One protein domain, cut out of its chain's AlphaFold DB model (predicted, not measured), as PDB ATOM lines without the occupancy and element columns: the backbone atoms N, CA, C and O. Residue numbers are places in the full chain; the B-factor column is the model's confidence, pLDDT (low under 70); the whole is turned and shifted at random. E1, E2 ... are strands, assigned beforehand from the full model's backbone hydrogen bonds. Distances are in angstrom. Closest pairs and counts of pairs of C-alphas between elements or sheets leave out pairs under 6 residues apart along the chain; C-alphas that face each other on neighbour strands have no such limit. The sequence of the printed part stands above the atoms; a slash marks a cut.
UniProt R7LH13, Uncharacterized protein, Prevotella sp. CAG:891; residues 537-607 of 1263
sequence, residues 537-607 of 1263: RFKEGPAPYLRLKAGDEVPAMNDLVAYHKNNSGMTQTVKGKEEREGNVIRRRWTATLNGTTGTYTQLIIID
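What this domain is: This is residues 537 to 607 of the 1263 residues of an uncharacterized protein of Prevotella sp. CAG:891 (UniProt R7LH13). A long, narrow sandwich of two sheets that are only partly face to face: the long hairpin of E6 and E7 makes the length of a twisted four-strand sheet, and the small sheet of E1, E3 and E4 covers the half of it near the turn between E6 and E7. E2 and E5 are the edges of the larger sheet, beside the other half of that hairpin, and the chain passes from one sheet to the other at the links E1 to E2, E2 to E3 and E4 to E5. The printed part has 71 residues with no named helix and seven named strands, E1 to E7 in order along the chain, and its class is all strand. The larger sheet runs E2, E7, E6, E5 and is mixed, with E2 and E7 parallel; the smaller runs E1, E3, E4 and is antiparallel. The whole is only just loose, close to compact, with a radius of gyration of the C-alphas of 13.8 A, and it is a rod of 43 by 19 by 15 A.

Where its parts are: In the larger sheet, E7 is the longest strand, residues 596 to 606, 33.6 A from first to last C-alpha; it starts at C-alpha 596 (52.045, 114.917, 64.621) and ends at C-alpha 606 (76.851, 94.696, 74.988). E6 holds residues 584 to 593 and is 29.9 A long. E5 is residues 577 to 581, 13.5 A, and E2 is residues 545 to 548, 10.3 A. In the smaller sheet, E1 is residues 537 to 539, 6.9 A, and begins at C-alpha 537 (60.616, 111.346, 59.679). E3 is residues 560 to 564, 13.5 A, and E4 is residues 567 to 574, 17.3 A.

How they stand to each other: E6 and E7 are the inner strands of the larger sheet and form an antiparallel hairpin, their directions 167 degrees apart; N 589 and O 600 are 2.9 A apart and N 598 and O 591 are 3.0 A apart, both within hydrogen-bond range. E5 and E6 are an antiparallel hairpin too, at 157 degrees, with N 579 and O 586 at 2.8 A. E5, E6 and E7 make a meander, each strand the antiparallel neighbour of the one before. On the other side of E7 from E6, the edge strand E2 is parallel to E7, at 21 degrees, with N 546 and O 603 at 2.9 A. From edge to edge the strands' lines of this sheet turn by 50 degrees. The smaller sheet has E3 as its inner strand. E3 and E4 are an antiparallel hairpin at 150 degrees, with N 562 and O 572 at 2.8 A, and E1 is antiparallel to E3 at 136 degrees, with N 539 and O 561 at 2.9 A. The two sheets form a sandwich, two sheets face to face: the parts that face each other are 10.3 A centre to centre, and the strands of the one stand at 34 degrees to those of the other. The closest C-alphas of E4 and E6 are those of Val 574 and Trp 589, 6.2 A apart; those of E3 and E6 are His 564 and Leu 593, 6.3 A apart. E4 bends by 58 degrees at residue 570 and runs on into E5 across a break of 2 residues, at 47 degrees. E2 and E4 are apart, as are E3 and E5.

The domain as a whole: The two C-alphas farthest apart, those of Ala 550 and Asn 567, are 43.2 A from each other. The printed part has no cut. The link E2 to E3, 11 residues, is long; the other five links are tight. The mean pLDDT of the printed part is 90.6, and no printed residue is under 70.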
ATOM      1  N   ARG A 537      59.506 112.219  60.094       85.44
ATOM      2  CA  ARG A 537      60.616 111.346  59.679       85.44
ATOM      3  C   ARG A 537      61.943 111.891  60.192       85.44
ATOM      4  O   ARG A 537      62.021 113.078  60.476       85.44
ATOM      5  N   PHE A 538      62.984 111.065  60.250       89.31
ATOM      6  CA  PHE A 538      64.334 111.465  60.665       89.31
ATOM      7  C   PHE A 538      65.327 111.265  59.515       89.31
ATOM      8  O   PHE A 538      65.215 110.296  58.765       89.31
ATOM      9  N   LYS A 539      66.282 112.187  59.363       86.50
ATOM     10  CA  LYS A 539      67.404 112.062  58.421       86.50
ATOM     11  C   LYS A 539      68.546 111.287  59.082       86.50
ATOM     12  O   LYS A 539      68.898 111.611  60.210       86.50
ATOM     13  N   GLU A 540      69.101 110.308  58.364       79.88
ATOM     14  CA  GLU A 540      70.384 109.644  58.679       79.88
ATOM     15  C   GLU A 540      70.515 109.156  60.141       79.88
ATOM     16  O   GLU A 540      71.530 109.354  60.804       79.88
ATOM     17  N   GLY A 541      69.461 108.506  60.651       85.25
ATOM     18  CA  GLY A 541      69.474 107.871  61.974       85.25
ATOM     19  C   GLY A 541      70.396 106.639  62.040       85.25
ATOM     20  O   GLY A 541      70.579 105.961  61.025       85.25
ATOM     21  N   PRO A 542      70.973 106.326  63.216       92.06
ATOM     22  CA  PRO A 542      71.865 105.182  63.387       92.06
ATOM     23  C   PRO A 542      71.077 103.863  63.379       92.06
ATOM     24  O   PRO A 542      69.886 103.856  63.673       92.06
ATOM     25  N   ALA A 543      71.738 102.734  63.095       91.62
ATOM     26  CA  ALA A 543      71.085 101.422  63.022       91.62
ATOM     27  C   ALA A 543      70.172 101.152  64.250       91.62
ATOM     28  O   ALA A 543      70.661 101.262  65.382       91.62
ATOM     29  N   PRO A 544      68.881 100.787  64.062       91.50
ATOM     30  CA  PRO A 544      67.930 100.622  65.171       91.50
ATOM     31  C   PRO A 544      68.310  99.543  66.189       91.50
ATOM     32  O   PRO A 544      67.853  99.586  67.326       91.50
ATOM     33  N   TYR A 545      69.150  98.590  65.788       93.06
ATOM     34  CA  TYR A 545      69.704  97.553  66.646       93.06
ATOM     35  C   TYR A 545      71.207  97.410  66.384       93.06
ATOM     36  O   TYR A 545      71.639  97.403  65.230       93.06
ATOM     37  N   LEU A 546      71.990  97.294  67.455       93.69
ATOM     38  CA  LEU A 546      73.428  97.047  67.427       93.69
ATOM     39  C   LEU A 546      73.805  96.089  68.563       93.69
ATOM     40  O   LEU A 546      73.372  96.271  69.700       93.69
ATOM     41  N   ARG A 547      74.651  95.098  68.273       92.12
ATOM     42  CA  ARG A 547      75.264  94.232  69.286       92.12
ATOM     43  C   ARG A 547      76.776  94.419  69.269       92.12
ATOM     44  O   ARG A 547      77.374  94.427  68.197       92.12
ATOM     45  N   LEU A 548      77.352  94.604  70.449       93.19
ATOM     46  CA  LEU A 548      78.761  94.893  70.693       93.19
ATOM     47  C   LEU A 548      79.369  93.798  71.570       93.19
ATOM     48  O   LEU A 548      78.690  93.270  72.452       93.19
ATOM     49  N   LYS A 549      80.649  93.485  71.371       89.50
ATOM     50  CA  LYS A 549      81.378  92.566  72.249       89.50
ATOM     51  C   LYS A 549      81.744  93.261  73.559       89.50
ATOM     52  O   LYS A 549      81.789  94.489  73.655       89.50
ATOM     53  N   ALA A 550      82.045  92.463  74.579       86.69
ATOM     54  CA  ALA A 550      82.570  92.965  75.843       86.69
ATOM     55  C   ALA A 550      83.861  93.778  75.610       86.69
ATOM     56  O   ALA A 550      84.866  93.230  75.162       86.69
ATOM     57  N   GLY A 551      83.829  95.072  75.940       84.81
ATOM     58  CA  GLY A 551      84.966  95.988  75.790       84.81
ATOM     59  C   GLY A 551      84.981  96.836  74.511       84.81
ATOM     60  O   GLY A 551      85.815  97.733  74.424       84.81
ATOM     61  N   ASP A 552      84.065  96.615  73.562       92.06
ATOM     62  CA  ASP A 552      83.916  97.489  72.389       92.06
ATOM     63  C   ASP A 552      83.430  98.896  72.799       92.06
ATOM     64  O   ASP A 552      82.613  99.058  73.714       92.06
ATOM     65  N   GLU A 553      83.883  99.936  72.092       91.81
ATOM     66  CA  GLU A 553      83.411 101.305  72.323       91.81
ATOM     67  C   GLU A 553      81.949 101.482  71.882       91.81
ATOM     68  O   GLU A 553      81.570 101.197  70.745       91.81
ATOM     69  N   VAL A 554      81.114 102.022  72.775       93.44
ATOM     70  CA  VAL A 554      79.723 102.371  72.454       93.44
ATOM     71  C   VAL A 554      79.707 103.607  71.543       93.44
ATOM     72  O   VAL A 554      80.163 104.665  71.986       93.44
ATOM     73  N   PRO A 555      79.125 103.549  70.327       93.62
ATOM     74  CA  PRO A 555      79.098 104.689  69.411       93.62
ATOM     75  C   PRO A 555      78.479 105.939  70.040       93.62
ATOM     76  O   PRO A 555      77.440 105.852  70.702       93.62
ATOM     77  N   ALA A 556      79.073 107.111  69.800       90.56
ATOM     78  CA  ALA A 556      78.572 108.386  70.317       90.56
ATOM     79  C   ALA A 556      77.112 108.657  69.899       90.56
ATOM     80  O   ALA A 556      76.675 108.274  68.811       90.56
ATOM     81  N   MET A 557      76.344 109.311  70.775       91.62
ATOM     82  CA  MET A 557      74.946 109.652  70.504       91.62
ATOM     83  C   MET A 557      74.847 111.041  69.868       91.62
ATOM     84  O   MET A 557      75.173 112.038  70.509       91.62
ATOM     85  N   ASN A 558      74.368 111.101  68.626       89.94
ATOM     86  CA  ASN A 558      74.218 112.345  67.869       89.94
ATOM     87  C   ASN A 558      72.776 112.884  67.925       89.94
ATOM     88  O   ASN A 558      71.819 112.122  68.079       89.94
ATOM     89  N   ASP A 559      72.616 114.196  67.752       93.06
ATOM     90  CA  ASP A 559      71.310 114.824  67.517       93.06
ATOM     91  C   ASP A 559      70.795 114.448  66.114       93.06
ATOM     92  O   ASP A 559      71.565 114.412  65.154       93.06
ATOM     93  N   LEU A 560      69.488 114.190  65.975       94.25
ATOM     94  CA  LEU A 560      68.871 113.821  64.691       94.25
ATOM     95  C   LEU A 560      68.010 114.955  64.135       94.25
ATOM     96  O   LEU A 560      67.311 115.641  64.877       94.25
ATOM     97  N   VAL A 561      67.991 115.117  62.810       93.56
ATOM     98  CA  VAL A 561      67.115 116.094  62.142       93.56
ATOM     99  C   VAL A 561      65.804 115.425  61.745       93.56
ATOM    100  O   VAL A 561      65.753 114.635  60.798       93.56
ATOM    101  N   ALA A 562      64.731 115.771  62.449       91.81
ATOM    102  CA  ALA A 562      63.373 115.408  62.085       91.81
ATOM    103  C   ALA A 562      62.816 116.335  60.988       91.81
ATOM    104  O   ALA A 562      63.184 117.509  60.915       91.81
ATOM    105  N   TYR A 563      61.913 115.834  60.142       89.62
ATOM    106  CA  TYR A 563      61.245 116.603  59.088       89.62
ATOM    107  C   TYR A 563      59.812 116.132  58.812       89.62
ATOM    108  O   TYR A 563      59.479 114.964  59.027       89.62
ATOM    109  N   HIS A 564      58.966 117.041  58.313       87.19
ATOM    110  CA  HIS A 564      57.583 116.723  57.961       87.19
ATOM    111  C   HIS A 564      57.486 116.142  56.537       87.19
ATOM    112  O   HIS A 564      57.894 116.780  55.568       87.19
ATOM    113  N   LYS A 565      56.901 114.949  56.372       81.69
ATOM    114  CA  LYS A 565      56.814 114.208  55.097       81.69
ATOM    115  C   LYS A 565      56.255 115.043  53.938       81.69
ATOM    116  O   LYS A 565      56.829 115.035  52.854       81.69
ATOM    117  N   ASN A 566      55.172 115.784  54.183       82.38
ATOM    118  CA  ASN A 566      54.498 116.605  53.168       82.38
ATOM    119  C   ASN A 566      55.009 118.061  53.120       82.38
ATOM    120  O   ASN A 566      54.470 118.874  52.379       82.38
ATOM    121  N   ASN A 567      56.008 118.415  53.934       82.31
ATOM    122  CA  ASN A 567      56.668 119.721  53.913       82.31
ATOM    123  C   ASN A 567      58.111 119.546  54.409       82.31
ATOM    124  O   ASN A 567      58.410 119.774  55.579       82.31
ATOM    125  N   SER A 568      59.003 119.104  53.523       75.00
ATOM    126  CA  SER A 568      60.384 118.736  53.869       75.00
ATOM    127  C   SER A 568      61.260 119.902  54.346       75.00
ATOM    128  O   SER A 568      62.329 119.656  54.905       75.00
ATOM    129  N   GLY A 569      60.810 121.151  54.165       79.31
ATOM    130  CA  GLY A 569      61.422 122.342  54.762       79.31
ATOM    131  C   GLY A 569      61.064 122.541  56.241       79.31
ATOM    132  O   GLY A 569      61.842 123.137  56.982       79.31
ATOM    133  N   MET A 570      59.931 122.001  56.704       87.75
ATOM    134  CA  MET A 570      59.582 121.976  58.126       87.75
ATOM    135  C   MET A 570      60.423 120.905  58.825       87.75
ATOM    136  O   MET A 570      60.162 119.707  58.689       87.75
ATOM    137  N   THR A 571      61.438 121.350  59.564       91.69
ATOM    138  CA  THR A 571      62.424 120.494  60.239       91.69
ATOM    139  C   THR A 571      62.614 120.883  61.705       91.69
ATOM    140  O   THR A 571      62.319 122.008  62.103       91.69
ATOM    141  N   GLN A 572      63.101 119.939  62.509       92.25
ATOM    142  CA  GLN A 572      63.459 120.130  63.915       92.25
ATOM    143  C   GLN A 572      64.691 119.282  64.227       92.25
ATOM    144  O   GLN A 572      64.661 118.067  64.044       92.25
ATOM    145  N   THR A 573      65.758 119.893  64.737       93.12
ATOM    146  CA  THR A 573      66.859 119.139  65.353       93.12
ATOM    147  C   THR A 573      66.403 118.643  66.721       93.12
ATOM    148  O   THR A 573      65.942 119.428  67.551       93.12
ATOM    149  N   VAL A 574      66.506 117.338  66.944       93.50
ATOM    150  CA  VAL A 574      66.034 116.638  68.138       93.50
ATOM    151  C   VAL A 574      67.231 116.105  68.905       93.50
ATOM    152  O   VAL A 574      67.994 115.291  68.383       93.50
ATOM    153  N   LYS A 575      67.344 116.512  70.172       92.69
ATOM    154  CA  LYS A 575      68.256 115.877  71.123       92.69
ATOM    155  C   LYS A 575      67.698 114.531  71.552       92.69
ATOM    156  O   LYS A 575      66.528 114.442  71.927       92.69
ATOM    157  N   GLY A 576      68.526 113.497  71.486       91.06
ATOM    158  CA  GLY A 576      68.148 112.173  71.967       91.06
ATOM    159  C   GLY A 576      68.183 112.074  73.493       91.06
ATOM    160  O   GLY A 576      68.812 112.885  74.175       91.06
ATOM    161  N   LYS A 577      67.553 111.028  74.024       95.44
ATOM    162  CA  LYS A 577      67.690 110.560  75.406       95.44
ATOM    163  C   LYS A 577      68.336 109.177  75.397       95.44
ATOM    164  O   LYS A 577      67.895 108.323  74.630       95.44
ATOM    165  N   GLU A 578      69.323 108.956  76.262       95.81
ATOM    166  CA  GLU A 578      69.923 107.642  76.519       95.81
ATOM    167  C   GLU A 578      69.494 107.128  77.901       95.81
ATOM    168  O   GLU A 578      69.472 107.881  78.874       95.81
ATOM    169  N   GLU A 579      69.155 105.846  77.982       95.44
ATOM    170  CA  GLU A 579      68.848 105.108  79.208       95.44
ATOM    171  C   GLU A 579      69.721 103.845  79.224       95.44
ATOM    172  O   GLU A 579      69.774 103.122  78.231       95.44
ATOM    173  N   ARG A 580      70.438 103.593  80.327       93.81
ATOM    174  CA  ARG A 580      71.332 102.433  80.485       93.81
ATOM    175  C   ARG A 580      70.839 101.534  81.608       93.81
ATOM    176  O   ARG A 580      70.574 102.020  82.703       93.81
ATOM    177  N   GLU A 581      70.764 100.239  81.338       90.88
ATOM    178  CA  GLU A 581      70.358  99.208  82.291       90.88
ATOM    179  C   GLU A 581      71.265  97.988  82.100       90.88
ATOM    180  O   GLU A 581      71.163  97.273  81.104       90.88
ATOM    181  N   GLY A 582      72.209  97.784  83.023       87.69
ATOM    182  CA  GLY A 582      73.220  96.732  82.901       87.69
ATOM    183  C   GLY A 582      74.010  96.842  81.592       87.69
ATOM    184  O   GLY A 582      74.704  97.831  81.355       87.69
ATOM    185  N   ASN A 583      73.889  95.820  80.747       90.25
ATOM    186  CA  ASN A 583      74.533  95.717  79.438       90.25
ATOM    187  C   ASN A 583      73.655  96.204  78.261       90.25
ATOM    188  O   ASN A 583      74.058  96.062  77.106       90.25
ATOM    189  N   VAL A 584      72.476  96.776  78.534       94.50
ATOM    190  CA  VAL A 584      71.540  97.295  77.526       94.50
ATOM    191  C   VAL A 584      71.502  98.824  77.558       94.50
ATOM    192  O   VAL A 584      71.431  99.454  78.616       94.50
ATOM    193  N   ILE A 585      71.528  99.437  76.374       96.25
ATOM    194  CA  ILE A 585      71.441 100.885  76.173       96.25
ATOM    195  C   ILE A 585      70.278 101.174  75.228       96.25
ATOM    196  O   ILE A 585      70.244 100.693  74.094       96.25
ATOM    197  N   ARG A 586      69.333 101.996  75.681       96.19
ATOM    198  CA  ARG A 586      68.136 102.394  74.935       96.19
ATOM    199  C   ARG A 586      68.228 103.878  74.602       96.19
ATOM    200  O   ARG A 586      68.354 104.714  75.495       96.19
ATOM    201  N   ARG A 587      68.171 104.218  73.317       96.12
ATOM    202  CA  ARG A 587      68.240 105.596  72.809       96.12
ATOM    203  C   ARG A 587      66.952 105.978  72.106       96.12
ATOM    204  O   ARG A 587      66.396 105.176  71.355       96.12
ATOM    205  N   ARG A 588      66.469 107.196  72.353       95.00
ATOM    206  CA  ARG A 588      65.182 107.692  71.842       95.00
ATOM    207  C   ARG A 588      65.284 109.144  71.385       95.00
ATOM    208  O   ARG A 588      65.767 109.981  72.140       95.00
ATOM    209  N   TRP A 589      64.765 109.457  70.202       95.25
ATOM    210  CA  TRP A 589      64.627 110.824  69.682       95.25
ATOM    211  C   TRP A 589      63.165 111.053  69.299       95.25
ATOM    212  O   TRP A 589      62.655 110.357  68.428       95.25
ATOM    213  N   THR A 590      62.488 112.023  69.914       93.75
ATOM    214  CA  THR A 590      61.068 112.312  69.651       93.75
ATOM    215  C   THR A 590      60.900 113.732  69.119       93.75
ATOM    216  O   THR A 590      61.363 114.685  69.741       93.75
ATOM    217  N   ALA A 591      60.215 113.874  67.983       92.38
ATOM    218  CA  ALA A 591      59.873 115.160  67.376       92.38
ATOM    219  C   ALA A 591      58.361 115.304  67.214       92.38
ATOM    220  O   ALA A 591      57.669 114.322  66.928       92.38
ATOM    221  N   THR A 592      57.879 116.545  67.300       90.31
ATOM    222  CA  THR A 592      56.475 116.893  67.053       90.31
ATOM    223  C   THR A 592      56.412 118.028  66.042       90.31
ATOM    224  O   THR A 592      56.718 119.174  66.364       90.31
ATOM    225  N   LEU A 593      55.998 117.717  64.813       88.38
ATOM    226  CA  LEU A 593      55.870 118.678  63.716       88.38
ATOM    227  C   LEU A 593      54.411 118.735  63.269       88.38
ATOM    228  O   LEU A 593      53.800 117.698  63.007       88.38
ATOM    229  N   ASN A 594      53.856 119.946  63.175       85.88
ATOM    230  CA  ASN A 594      52.476 120.188  62.739       85.88
ATOM    231  C   ASN A 594      51.433 119.307  63.470       85.88
ATOM    232  O   ASN A 594      50.585 118.668  62.851       85.88
ATOM    233  N   GLY A 595      51.557 119.194  64.798       82.56
ATOM    234  CA  GLY A 595      50.665 118.387  65.642       82.56
ATOM    235  C   GLY A 595      50.844 116.865  65.548       82.56
ATOM    236  O   GLY A 595      50.204 116.145  66.308       82.56
ATOM    237  N   THR A 596      51.719 116.350  64.674       84.88
ATOM    238  CA  THR A 596      52.045 114.917  64.621       84.88
ATOM    239  C   THR A 596      53.361 114.632  65.333       84.88
ATOM    240  O   THR A 596      54.351 115.312  65.084       84.88
ATOM    241  N   THR A 597      53.388 113.585  66.158       88.06
ATOM    242  CA  THR A 597      54.601 113.076  66.820       88.06
ATOM    243  C   THR A 597      55.164 111.850  66.092       88.06
ATOM    244  O   THR A 597      54.399 111.015  65.593       88.06
ATOM    245  N   GLY A 598      56.492 111.719  66.064       88.94
ATOM    246  CA  GLY A 598      57.209 110.499  65.680       88.94
ATOM    247  C   GLY A 598      58.470 110.303  66.524       88.94
ATOM    248  O   GLY A 598      59.104 111.283  66.922       88.94
ATOM    249  N   THR A 599      58.825 109.044  66.794       93.06
ATOM    250  CA  THR A 599      59.963 108.676  67.653       93.06
ATOM    251  C   THR A 599      60.915 107.724  66.937       93.06
ATOM    252  O   THR A 599      60.500 106.643  66.533       93.06
ATOM    253  N   TYR A 600      62.193 108.090  66.825       93.38
ATOM    254  CA  TYR A 600      63.275 107.180  66.442       93.38
ATOM    255  C   TYR A 600      63.808 106.447  67.678       93.38
ATOM    256  O   TYR A 600      63.942 107.057  68.743       93.38
ATOM    257  N   THR A 601      64.151 105.168  67.538       93.75
ATOM    258  CA  THR A 601      64.730 104.341  68.605       93.75
ATOM    259  C   THR A 601      65.999 103.632  68.133       93.75
ATOM    260  O   THR A 601      66.116 103.258  66.967       93.75
ATOM    261  N   GLN A 602      66.949 103.450  69.049       94.56
ATOM    262  CA  GLN A 602      68.100 102.564  68.880       94.56
ATOM    263  C   GLN A 602      68.299 101.740  70.157       94.56
ATOM    264  O   GLN A 602      68.345 102.298  71.255       94.56
ATOM    265  N   LEU A 603      68.457 100.429  69.997       95.69
ATOM    266  CA  LEU A 603      68.847  99.482  71.036       95.69
ATOM    267  C   LEU A 603      70.304  99.060  70.812       95.69
ATOM    268  O   LEU A 603      70.655  98.617  69.718       95.69
ATOM    269  N   ILE A 604      71.144  99.173  71.840       95.50
ATOM    270  CA  ILE A 604      72.510  98.638  71.836       95.50
ATOM    271  C   ILE A 604      72.624  97.607  72.958       95.50
ATOM    272  O   ILE A 604      72.334  97.923  74.112       95.50
ATOM    273  N   ILE A 605      73.053  96.393  72.623       93.81
ATOM    274  CA  ILE A 605      73.342  95.322  73.584       93.81
ATOM    275  C   ILE A 605      74.851  95.095  73.597       93.81
ATOM    276  O   ILE A 605      75.456  94.915  72.543       93.81
ATOM    277  N   ILE A 606      75.453  95.082  74.781       93.12
ATOM    278  CA  ILE A 606      76.851  94.696  74.988       93.12
ATOM    279  C   ILE A 606      76.862  93.255  75.505       93.12
ATOM    280  O   ILE A 606      76.083  92.911  76.394       93.12
ATOM    281  N   ASP A 607      77.717  92.390  74.969       88.81
ATOM    282  CA  ASP A 607      77.875  91.034  75.496       88.81
ATOM    283  C   ASP A 607      78.422  91.067  76.933       88.81
ATOM    284  O   ASP A 607      79.428  91.718  77.212       88.81
TER     285      ASP A 607